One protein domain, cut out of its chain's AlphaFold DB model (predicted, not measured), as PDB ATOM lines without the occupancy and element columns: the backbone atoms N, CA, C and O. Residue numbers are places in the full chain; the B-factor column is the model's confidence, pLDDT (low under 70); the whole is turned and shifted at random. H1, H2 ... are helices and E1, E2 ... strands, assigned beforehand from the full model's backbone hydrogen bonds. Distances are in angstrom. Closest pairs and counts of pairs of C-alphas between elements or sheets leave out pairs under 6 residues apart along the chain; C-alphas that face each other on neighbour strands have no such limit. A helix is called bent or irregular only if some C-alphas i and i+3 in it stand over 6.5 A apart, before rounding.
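AT A GLANCE: This is residues 10 to 84 of the 85 residues of an uncharacterized protein of Deinococcus metalli (UniProt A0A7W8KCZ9). One antiparallel sheet of seven strands curls like part of a barrel, and a single helix, H1, packs across it. The sheet folds back on itself at the long strand E2, and its two edge strands, E6 and E7, follow each other in one stretch of chain that joins the two edges. The printed part has 75 residues, with strands E1 to E5, then H1, then E6 and E7; the sheet's order is E6, E5, E4, E3, E2, E1, E7. The class is mixed, helices and strands. The whole is compact, with a radius of gyration of the C-alphas of 11.3 A and spans of 34 by 30 by 23 A.

HOW THE PARTS SIT: E1, residues 10 to 14, and E2, residues 17 to 25, form a hairpin, with N 12 and O 19 at 2.9 A. E2 pairs with E1 over residues 17 to 21 and with E3, residues 31 to 35, over residues 21 to 25; N 24 and O 32 are 2.9 A apart. E4, residues 38 to 43, is antiparallel to E3, with N 40 and O 33 at 2.8 A. E5, residues 50 to 52, follows, with N 52 and O 41 at 3.1 A. These five strands are a meander, each the antiparallel neighbour of the one before. H1, residues 56 to 69, is on the sheet at a height of 8.7 A and runs across the strands, at 88 degrees to E4 on the local plane. Its closest C-alpha pair with E4 is Ala 58 and Val 38, 6.3 A; with E2 it is Phe 69 and Gly 17, 6.3 A. In H1 every O i to N i+4 pair is within hydrogen-bond range. E6, residues 77 to 79, is antiparallel to E5, with N 51 and O 78 at 3.0 A. It runs on into E7, residues 81 to 83, at 40 degrees, and E7 is antiparallel to E1, with N 13 and O 81 at 2.9 A. In this folded sheet, bent back into two leaves, E6, E5, E4 and E3 face E1 and E7, with E2 as the hinge.

IN THESE COORDINATES: E1 begins at C-alpha 10 (184.532, 164.660, 138.598) and is 12.4 A long. E2 is 25.1 A, E3 13.6 A and E4 15.7 A. H1 is 20.1 A and begins at C-alpha 56 (187.373, 179.639, 157.407). E5, E6 and E7 have three residues each; E7 ends at C-alpha 83 (180.676, 167.241, 133.652).

THE WHOLE: The C-alphas of Gly 28 and His 70, the two farthest apart, are 33.7 A from each other. The printed part has no cut, and no link is long. The mean pLDDT of the printed part is 79.3; residues 44 to 49, 73 to 77, 79 and 83 to 84 are under 70.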
ATOM      1  N   PHE A  10     185.162 163.920 139.690       81.88
ATOM      2  CA  PHE A  10     184.532 164.660 138.598       81.88
ATOM      3  C   PHE A  10     185.239 165.992 138.331       81.88
ATOM      4  O   PHE A  10     185.997 166.513 139.153       81.88
ATOM      5  N   MET A  11     184.983 166.562 137.155       83.44
ATOM      6  CA  MET A  11     185.424 167.918 136.845       83.44
ATOM      7  C   MET A  11     184.335 168.897 137.259       83.44
ATOM      8  O   MET A  11     183.261 168.942 136.660       83.44
ATOM      9  N   LEU A  12     184.631 169.678 138.293       82.12
ATOM     10  CA  LEU A  12     183.782 170.761 138.751       82.12
ATOM     11  C   LEU A  12     183.976 171.942 137.798       82.12
ATOM     12  O   LEU A  12     185.063 172.527 137.720       82.12
ATOM     13  N   LEU A  13     182.936 172.242 137.025       80.31
ATOM     14  CA  LEU A  13     182.934 173.318 136.047       80.31
ATOM     15  C   LEU A  13     182.618 174.630 136.750       80.31
ATOM     16  O   LEU A  13     181.616 174.762 137.451       80.31
ATOM     17  N   VAL A  14     183.479 175.613 136.535       77.69
ATOM     18  CA  VAL A  14     183.344 176.953 137.095       77.69
ATOM     19  C   VAL A  14     183.377 177.972 135.964       77.69
ATOM     20  O   VAL A  14     184.011 177.723 134.933       77.69
ATOM     21  N   PRO A  15     182.753 179.152 136.113       71.69
ATOM     22  CA  PRO A  15     182.913 180.201 135.116       71.69
ATOM     23  C   PRO A  15     184.405 180.530 134.963       71.69
ATOM     24  O   PRO A  15     185.031 180.978 135.916       71.69
ATOM     25  N   GLY A  16     184.982 180.258 133.789       73.81
ATOM     26  CA  GLY A  16     186.411 180.464 133.514       73.81
ATOM     27  C   GLY A  16     187.295 179.210 133.554       73.81
ATOM     28  O   GLY A  16     188.478 179.321 133.233       73.81
ATOM     29  N   GLY A  17     186.773 178.022 133.887       81.44
ATOM     30  CA  GLY A  17     187.547 176.781 133.786       81.44
ATOM     31  C   GLY A  17     186.924 175.561 134.460       81.44
ATOM     32  O   GLY A  17     185.719 175.476 134.662       81.44
ATOM     33  N   GLN A  18     187.772 174.594 134.800       83.12
ATOM     34  CA  GLN A  18     187.374 173.371 135.494       83.12
ATOM     35  C   GLN A  18     188.425 172.991 136.537       83.12
ATOM     36  O   GLN A  18     189.622 173.209 136.324       83.12
ATOM     37  N   VAL A  19     187.987 172.417 137.653       85.75
ATOM     38  CA  VAL A  19     188.856 171.957 138.741       85.75
ATOM     39  C   VAL A  19     188.509 170.509 139.094       85.75
ATOM     40  O   VAL A  19     187.326 170.169 139.122       85.75
ATOM     41  N   PRO A  20     189.501 169.630 139.321       86.56
ATOM     42  CA  PRO A  20     189.217 168.283 139.791       86.56
ATOM     43  C   PRO A  20     188.591 168.349 141.184       86.56
ATOM     44  O   PRO A  20     189.097 169.033 142.081       86.56
ATOM     45  N   ALA A  21     187.490 167.634 141.346       88.19
ATOM     46  CA  ALA A  21     186.745 167.526 142.582       88.19
ATOM     47  C   ALA A  21     186.326 166.076 142.808       88.19
ATOM     48  O   ALA A  21     186.351 165.257 141.891       88.19
ATOM     49  N   ARG A  22     185.933 165.765 144.037       87.25
ATOM     50  CA  ARG A  22     185.401 164.448 144.384       87.25
ATOM     51  C   ARG A  22     184.232 164.573 145.334       87.25
ATOM     52  O   ARG A  22     184.265 165.419 146.231       87.25
ATOM     53  N   PHE A  23     183.225 163.724 145.174       85.75
ATOM     54  CA  PHE A  23     182.208 163.602 146.212       85.75
ATOM     55  C   PHE A  23     182.806 162.929 147.444       85.75
ATOM     56  O   PHE A  23     183.578 161.977 147.358       85.75
ATOM     57  N   VAL A  24     182.455 163.455 148.610       87.88
ATOM     58  CA  VAL A  24     182.837 162.889 149.900       87.88
ATOM     59  C   VAL A  24     181.633 162.868 150.824       87.88
ATOM     60  O   VAL A  24     180.662 163.601 150.641       87.88
ATOM     61  N   THR A  25     181.703 162.034 151.851       85.62
ATOM     62  CA  THR A  25     180.736 162.056 152.945       85.62
ATOM     63  C   THR A  25     181.321 162.869 154.090       85.62
ATOM     64  O   THR A  25     182.388 162.537 154.604       85.62
ATOM     65  N   LEU A  26     180.634 163.942 154.472       85.25
ATOM     66  CA  LEU A  26     180.985 164.741 155.640       85.25
ATOM     67  C   LEU A  26     180.676 163.982 156.933       85.25
ATOM     68  O   LEU A  26     179.855 163.057 156.962       85.25
ATOM     69  N   ASP A  27     181.272 164.444 158.031       78.25
ATOM     70  CA  ASP A  27     180.913 163.987 159.369       78.25
ATOM     71  C   ASP A  27     179.402 164.150 159.600       78.25
ATOM     72  O   ASP A  27     178.827 165.220 159.401       78.25
ATOM     73  N   GLY A  28     178.743 163.060 159.998       78.94
ATOM     74  CA  GLY A  28     177.283 163.006 160.145       78.94
ATOM     75  C   GLY A  28     176.527 162.461 158.929       78.94
ATOM     76  O   GLY A  28     175.304 162.365 158.985       78.94
ATOM     77  N   GLY A  29     177.223 162.052 157.862       81.56
ATOM     78  CA  GLY A  29     176.613 161.383 156.707       81.56
ATOM     79  C   GLY A  29     176.087 162.327 155.623       81.56
ATOM     80  O   GLY A  29     175.435 161.868 154.688       81.56
ATOM     81  N   ALA A  30     176.348 163.630 155.739       83.12
ATOM     82  CA  ALA A  30     175.914 164.621 154.758       83.12
ATOM     83  C   ALA A  30     176.768 164.560 153.473       83.12
ATOM     84  O   ALA A  30     177.960 164.244 153.544       83.12
ATOM     85  N   PRO A  31     176.193 164.878 152.299       85.06
ATOM     86  CA  PRO A  31     176.955 164.959 151.060       85.06
ATOM     87  C   PRO A  31     177.899 166.169 151.076       85.06
ATOM     88  O   PRO A  31     177.535 167.277 151.476       85.06
ATOM     89  N   GLY A  32     179.126 165.957 150.613       87.81
ATOM     90  CA  GLY A  32     180.146 166.985 150.470       87.81
ATOM     91  C   GLY A  32     180.904 166.849 149.157       87.81
ATOM     92  O   GLY A  32     180.838 165.827 148.475       87.81
ATOM     93  N   VAL A  33     181.642 167.896 148.817       88.19
ATOM     94  CA  VAL A  33     182.574 167.908 147.690       88.19
ATOM     95  C   VAL A  33     183.929 168.348 148.209       88.19
ATOM     96  O   VAL A  33     184.043 169.374 148.874       88.19
ATOM     97  N   GLU A  34     184.971 167.589 147.907       89.00
ATOM     98  CA  GLU A  34     186.342 168.017 148.143       89.00
ATOM     99  C   GLU A  34     186.949 168.577 146.861       89.00
ATOM    100  O   GLU A  34     186.926 167.929 145.815       89.00
ATOM    101  N   VAL A  35     187.523 169.772 146.964       87.94
ATOM    102  CA  VAL A  35     188.223 170.451 145.874       87.94
ATOM    103  C   VAL A  35     189.648 170.744 146.318       87.94
ATOM    104  O   VAL A  35     189.874 171.522 147.248       87.94
ATOM    105  N   GLU A  36     190.619 170.132 145.636       86.75
ATOM    106  CA  GLU A  36     192.055 170.315 145.899       86.75
ATOM    107  C   GLU A  36     192.418 170.176 147.400       86.75
ATOM    108  O   GLU A  36     193.189 170.976 147.937       86.75
ATOM    109  N   GLY A  37     191.838 169.180 148.081       85.00
ATOM    110  CA  GLY A  37     192.104 168.862 149.490       85.00
ATOM    111  C   GLY A  37     191.257 169.616 150.520       85.00
ATOM    112  O   GLY A  37     191.413 169.364 151.710       85.00
ATOM    113  N   VAL A  38     190.364 170.515 150.093       88.06
ATOM    114  CA  VAL A  38     189.455 171.250 150.988       88.06
ATOM    115  C   VAL A  38     188.027 170.786 150.771       88.06
ATOM    116  O   VAL A  38     187.549 170.745 149.638       88.06
ATOM    117  N   THR A  39     187.335 170.466 151.860       89.00
ATOM    118  CA  THR A  39     185.971 169.945 151.806       89.00
ATOM    119  C   THR A  39     184.916 171.037 151.971       89.00
ATOM    120  O   THR A  39     185.010 171.900 152.844       89.00
ATOM    121  N   PHE A  40     183.877 170.952 151.148       87.06
ATOM    122  CA  PHE A  40     182.713 171.824 151.113       87.06
ATOM    123  C   PHE A  40     181.441 171.008 151.327       87.06
ATOM    124  O   PHE A  40     181.374 169.839 150.939       87.06
ATOM    125  N   ALA A  41     180.413 171.630 151.903       85.75
ATOM    126  CA  ALA A  41     179.078 171.047 151.876       85.75
ATOM    127  C   ALA A  41     178.511 171.132 150.455       85.75
ATOM    128  O   ALA A  41     178.641 172.166 149.792       85.75
ATOM    129  N   HIS A  42     177.917 170.028 150.000       82.94
ATOM    130  CA  HIS A  42     177.248 169.957 148.710       82.94
ATOM    131  C   HIS A  42     175.772 170.295 148.904       82.94
ATOM    132  O   HIS A  42     175.015 169.477 149.426       82.94
ATOM    133  N   GLU A  43     175.367 171.500 148.500       77.56
ATOM    134  CA  GLU A  43     173.960 171.892 148.559       77.56
ATOM    135  C   GLU A  43     173.230 171.376 147.315       77.56
ATOM    136  O   GLU A  43     173.385 171.897 146.207       77.56
ATOM    137  N   THR A  44     172.447 170.313 147.506       68.50
ATOM    138  CA  THR A  44     171.640 169.692 146.449       68.50
ATOM    139  C   THR A  44     170.207 170.219 146.410       68.50
ATOM    140  O   THR A  44     169.481 169.894 145.474       68.50
ATOM    141  N   ALA A  45     169.762 170.973 147.424       60.66
ATOM    142  CA  ALA A  45     168.361 171.365 147.572       60.66
ATOM    143  C   ALA A  45     167.964 172.603 146.751       60.66
ATOM    144  O   ALA A  45     166.785 172.755 146.433       60.66
ATOM    145  N   GLU A  46     168.915 173.462 146.376       54.28
ATOM    146  CA  GLU A  46     168.648 174.658 145.572       54.28
ATOM    147  C   GLU A  46     169.427 174.628 144.254       54.28
ATOM    148  O   GLU A  46     170.594 174.246 144.207       54.28
ATOM    149  N   VAL A  47     168.753 175.016 143.166       53.97
ATOM    150  CA  VAL A  47     169.373 175.233 141.855       53.97
ATOM    151  C   VAL A  47     169.712 176.724 141.740       53.97
ATOM    152  O   VAL A  47     168.813 177.552 141.906       53.97
ATOM    153  N   PRO A  48     170.964 177.092 141.411       59.25
ATOM    154  CA  PRO A  48     172.063 176.202 141.030       59.25
ATOM    155  C   PRO A  48     172.661 175.438 142.219       59.25
ATOM    156  O   PRO A  48     172.894 176.026 143.275       59.25
ATOM    157  N   HIS A  49     172.956 174.150 141.998       66.50
ATOM    158  CA  HIS A  49     173.767 173.354 142.918       66.50
ATOM    159  C   HIS A  49     175.085 174.081 143.179       66.50
ATOM    160  O   HIS A  49     175.662 174.700 142.274       66.50
ATOM    161  N   GLY A  50     175.557 174.043 144.420       76.56
ATOM    162  CA  GLY A  50     176.718 174.842 144.763       76.56
ATOM    163  C   GLY A  50     177.482 174.381 145.983       76.56
ATOM    164  O   GLY A  50     176.987 173.656 146.847       76.56
ATOM    165  N   LEU A  51     178.739 174.814 146.015       81.62
ATOM    166  CA  LEU A  51     179.611 174.622 147.161       81.62
ATOM    167  C   LEU A  51     179.297 175.690 148.194       81.62
ATOM    168  O   LEU A  51     179.318 176.888 147.884       81.62
ATOM    169  N   VAL A  52     179.070 175.253 149.429       82.25
ATOM    170  CA  VAL A  52     178.903 176.152 150.569       82.25
ATOM    171  C   VAL A  52     180.120 176.044 151.479       82.25
ATOM    172  O   VAL A  52     180.516 174.961 151.923       82.25
ATOM    173  N   ALA A  53     180.732 177.194 151.753       83.88
ATOM    174  CA  ALA A  53     181.810 177.306 152.719       83.88
ATOM    175  C   ALA A  53     181.230 177.539 154.121       83.88
ATOM    176  O   ALA A  53     180.625 178.574 154.385       83.88
ATOM    177  N   HIS A  54     181.434 176.579 155.026       81.38
ATOM    178  CA  HIS A  54     181.063 176.707 156.444       81.38
ATOM    179  C   HIS A  54     182.272 176.909 157.367       81.38
ATOM    180  O   HIS A  54     182.114 177.202 158.551       81.38
ATOM    181  N   THR A  55     183.488 176.745 156.844       84.38
ATOM    182  CA  THR A  55     184.738 176.872 157.599       84.38
ATOM    183  C   THR A  55     185.593 177.995 157.026       84.38
ATOM    184  O   THR A  55     185.521 178.314 155.838       84.38
ATOM    185  N   ALA A  56     186.450 178.594 157.857       86.19
ATOM    186  CA  ALA A  56     187.373 179.639 157.407       86.19
ATOM    187  C   ALA A  56     188.331 179.145 156.304       86.19
ATOM    188  O   ALA A  56     188.728 179.920 155.437       86.19
ATOM    189  N   GLU A  57     188.692 177.861 156.329       86.31
ATOM    190  CA  GLU A  57     189.501 177.220 155.291       86.31
ATOM    191  C   GLU A  57     188.737 177.100 153.967       86.31
ATOM    192  O   GLU A  57     189.247 177.524 152.930       86.31
ATOM    193  N   ALA A  58     187.486 176.632 154.015       84.56
ATOM    194  CA  ALA A  58     186.613 176.575 152.848       84.56
ATOM    195  C   ALA A  58     186.389 177.971 152.245       84.56
ATOM    196  O   ALA A  58     186.476 178.130 151.030       84.56
ATOM    197  N   HIS A  59     186.194 179.004 153.074       85.38
ATOM    198  CA  HIS A  59     186.057 180.384 152.594       85.38
ATOM    199  C   HIS A  59     187.296 180.862 151.831       85.38
ATOM    200  O   HIS A  59     187.169 181.372 150.721       85.38
ATOM    201  N   ARG A  60     188.497 180.647 152.385       88.44
ATOM    202  CA  ARG A  60     189.754 181.019 151.714       88.44
ATOM    203  C   ARG A  60     189.914 180.293 150.387       88.44
ATOM    204  O   ARG A  60     190.267 180.912 149.391       88.44
ATOM    205  N   LYS A  61     189.611 178.993 150.362       88.44
ATOM    206  CA  LYS A  61     189.706 178.199 149.140       88.44
ATOM    207  C   LYS A  61     188.726 178.671 148.069       88.44
ATOM    208  O   LYS A  61     189.089 178.747 146.901       88.44
ATOM    209  N   LEU A  62     187.505 179.009 148.463       86.12
ATOM    210  CA  LEU A  62     186.482 179.525 147.560       86.12
ATOM    211  C   LEU A  62     186.900 180.888 146.982       86.12
ATOM    212  O   LEU A  62     186.786 181.102 145.778       86.12
ATOM    213  N   ASP A  63     187.484 181.770 147.797       86.88
ATOM    214  CA  ASP A  63     188.054 183.036 147.323       86.88
ATOM    215  C   ASP A  63     189.245 182.833 146.374       86.88
ATOM    216  O   ASP A  63     189.360 183.541 145.370       86.88
ATOM    217  N   ASP A  64     190.107 181.850 146.641       88.81
ATOM    218  CA  ASP A  64     191.210 181.484 145.748       88.81
ATOM    219  C   ASP A  64     190.693 180.963 144.400       88.81
ATOM    220  O   ASP A  64     191.189 181.378 143.350       88.81
ATOM    221  N   LEU A  65     189.663 180.108 144.409       85.38
ATOM    222  CA  LEU A  65     188.997 179.634 143.193       85.38
ATOM    223  C   LEU A  65     188.386 180.808 142.416       85.38
ATOM    224  O   LEU A  65     188.625 180.933 141.214       85.38
ATOM    225  N   ARG A  66     187.678 181.726 143.088       85.12
ATOM    226  CA  ARG A  66     187.121 182.925 142.441       85.12
ATOM    227  C   ARG A  66     188.196 183.768 141.766       85.12
ATOM    228  O   ARG A  66     188.034 184.150 140.609       85.12
ATOM    229  N   ARG A  67     189.308 184.028 142.460       85.75
ATOM    230  CA  ARG A  67     190.444 184.783 141.906       85.75
ATOM    231  C   ARG A  67     191.068 184.065 140.717       85.75
ATOM    232  O   ARG A  67     191.334 184.707 139.705       85.75
ATOM    233  N   ARG A  68     191.285 182.750 140.831       86.25
ATOM    234  CA  ARG A  68     191.907 181.917 139.792       86.25
ATOM    235  C   ARG A  68     191.089 181.883 138.507       86.25
ATOM    236  O   ARG A  68     191.670 181.895 137.428       86.25
ATOM    237  N   PHE A  69     189.766 181.841 138.624       84.06
ATOM    238  CA  PHE A  69     188.863 181.710 137.483       84.06
ATOM    239  C   PHE A  69     188.170 183.023 137.096       84.06
ATOM    240  O   PHE A  69     187.297 183.031 136.236       84.06
ATOM    241  N   HIS A  70     188.580 184.149 137.689       81.38
ATOM    242  CA  HIS A  70     187.987 185.469 137.453       81.38
ATOM    243  C   HIS A  70     186.462 185.503 137.666       81.38
ATOM    244  O   HIS A  70     185.745 186.262 137.011       81.38
ATOM    245  N   VAL A  71     185.962 184.700 138.607       76.25
ATOM    246  CA  VAL A  71     184.549 184.696 138.992       76.25
ATOM    247  C   VAL A  71     184.283 185.956 139.807       76.25
ATOM    248  O   VAL A  71     184.773 186.104 140.924       76.25
ATOM    249  N   THR A  72     183.492 186.871 139.250       70.12
ATOM    250  CA  THR A  72     183.131 188.146 139.892       70.12
ATOM    251  C   THR A  72     181.988 188.018 140.899       70.12
ATOM    252  O   THR A  72     181.628 188.997 141.546       70.12
ATOM    253  N   SER A  73     181.401 186.825 141.036       67.75
ATOM    254  CA  SER A  73     180.299 186.576 141.963       67.75
ATOM    255  C   SER A  73     180.801 186.417 143.399       67.75
ATOM    256  O   SER A  73     181.551 185.490 143.709       67.75
ATOM    257  N   GLU A  74     180.326 187.288 144.290       66.00
ATOM    258  CA  GLU A  74     180.551 187.214 145.742       66.00
ATOM    259  C   GLU A  74     179.509 186.337 146.464       66.00
ATOM    260  O   GLU A  74     179.480 186.285 147.692       66.00
ATOM    261  N   ALA A  75     178.644 185.638 145.721       67.00
ATOM    262  CA  ALA A  75     177.570 184.829 146.292       67.00
ATOM    263  C   ALA A  75     178.106 183.760 147.253       67.00
ATOM    264  O   ALA A  75     179.031 183.029 146.909       67.00
ATOM    265  N   SER A  76     177.502 183.625 148.438       65.69
ATOM    266  CA  SER A  76     177.890 182.624 149.450       65.69
ATOM    267  C   SER A  76     177.869 181.183 148.934       65.69
ATOM    268  O   SER A  76     178.549 180.323 149.491       65.69
ATOM    269  N   VAL A  77     177.098 180.944 147.873       67.38
ATOM    270  CA  VAL A  77     177.049 179.697 147.119       67.38
ATOM    271  C   VAL A  77     177.917 179.862 145.878       67.38
ATOM    272  O   VAL A  77     177.685 180.770 145.076       67.38
ATOM    273  N   PHE A  78     178.912 178.992 145.713       72.00
ATOM    274  CA  PHE A  78     179.692 178.924 144.482       72.00
ATOM    275  C   PHE A  78     178.993 177.957 143.516       72.00
ATOM    276  O   PHE A  78     179.043 176.747 143.762       72.00
ATOM    277  N   PRO A  79     178.319 178.453 142.460       69.56
ATOM    278  CA  PRO A  79     177.618 177.587 141.525       69.56
ATOM    279  C   PRO A  79     178.629 176.790 140.707       69.56
ATOM    280  O   PRO A  79     179.641 177.339 140.256       69.56
ATOM    281  N   PHE A  80     178.346 175.510 140.499       72.25
ATOM    282  CA  PHE A  80     179.143 174.672 139.617       72.25
ATOM    283  C   PHE A  80     178.267 173.730 138.806       72.25
ATOM    284  O   PHE A  80     177.216 173.296 139.270       72.25
ATOM    285  N   ASP A  81     178.741 173.399 137.609       73.25
ATOM    286  CA  ASP A  81     178.197 172.297 136.824       73.25
ATOM    287  C   ASP A  81     179.093 171.063 136.985       73.25
ATOM    288  O   ASP A  81     180.300 171.160 137.235       73.25
ATOM    289  N   ILE A  82     178.494 169.884 136.845       71.69
ATOM    290  CA  ILE A  82     179.204 168.607 136.861       71.69
ATOM    291  C   ILE A  82     179.293 168.142 135.415       71.69
ATOM    292  O   ILE A  82     178.268 167.922 134.768       71.69
ATOM    293  N   GLN A  83     180.509 167.976 134.899       64.31
ATOM    294  CA  GLN A  83     180.676 167.241 133.652       64.31
ATOM    295  C   GLN A  83     180.596 165.741 133.961       64.31
ATOM    296  O   GLN A  83     181.593 165.139 134.357       64.31
ATOM    297  N   GLU A  84     179.408 165.154 133.810       55.84
ATOM    298  CA  GLU A  84     179.248 163.697 133.809       55.84
ATOM    299  C   GLU A  84     179.944 163.126 132.560       55.84
ATOM    300  O   GLU A  84     179.775 163.646 131.451       55.84
TER     301      GLU A  84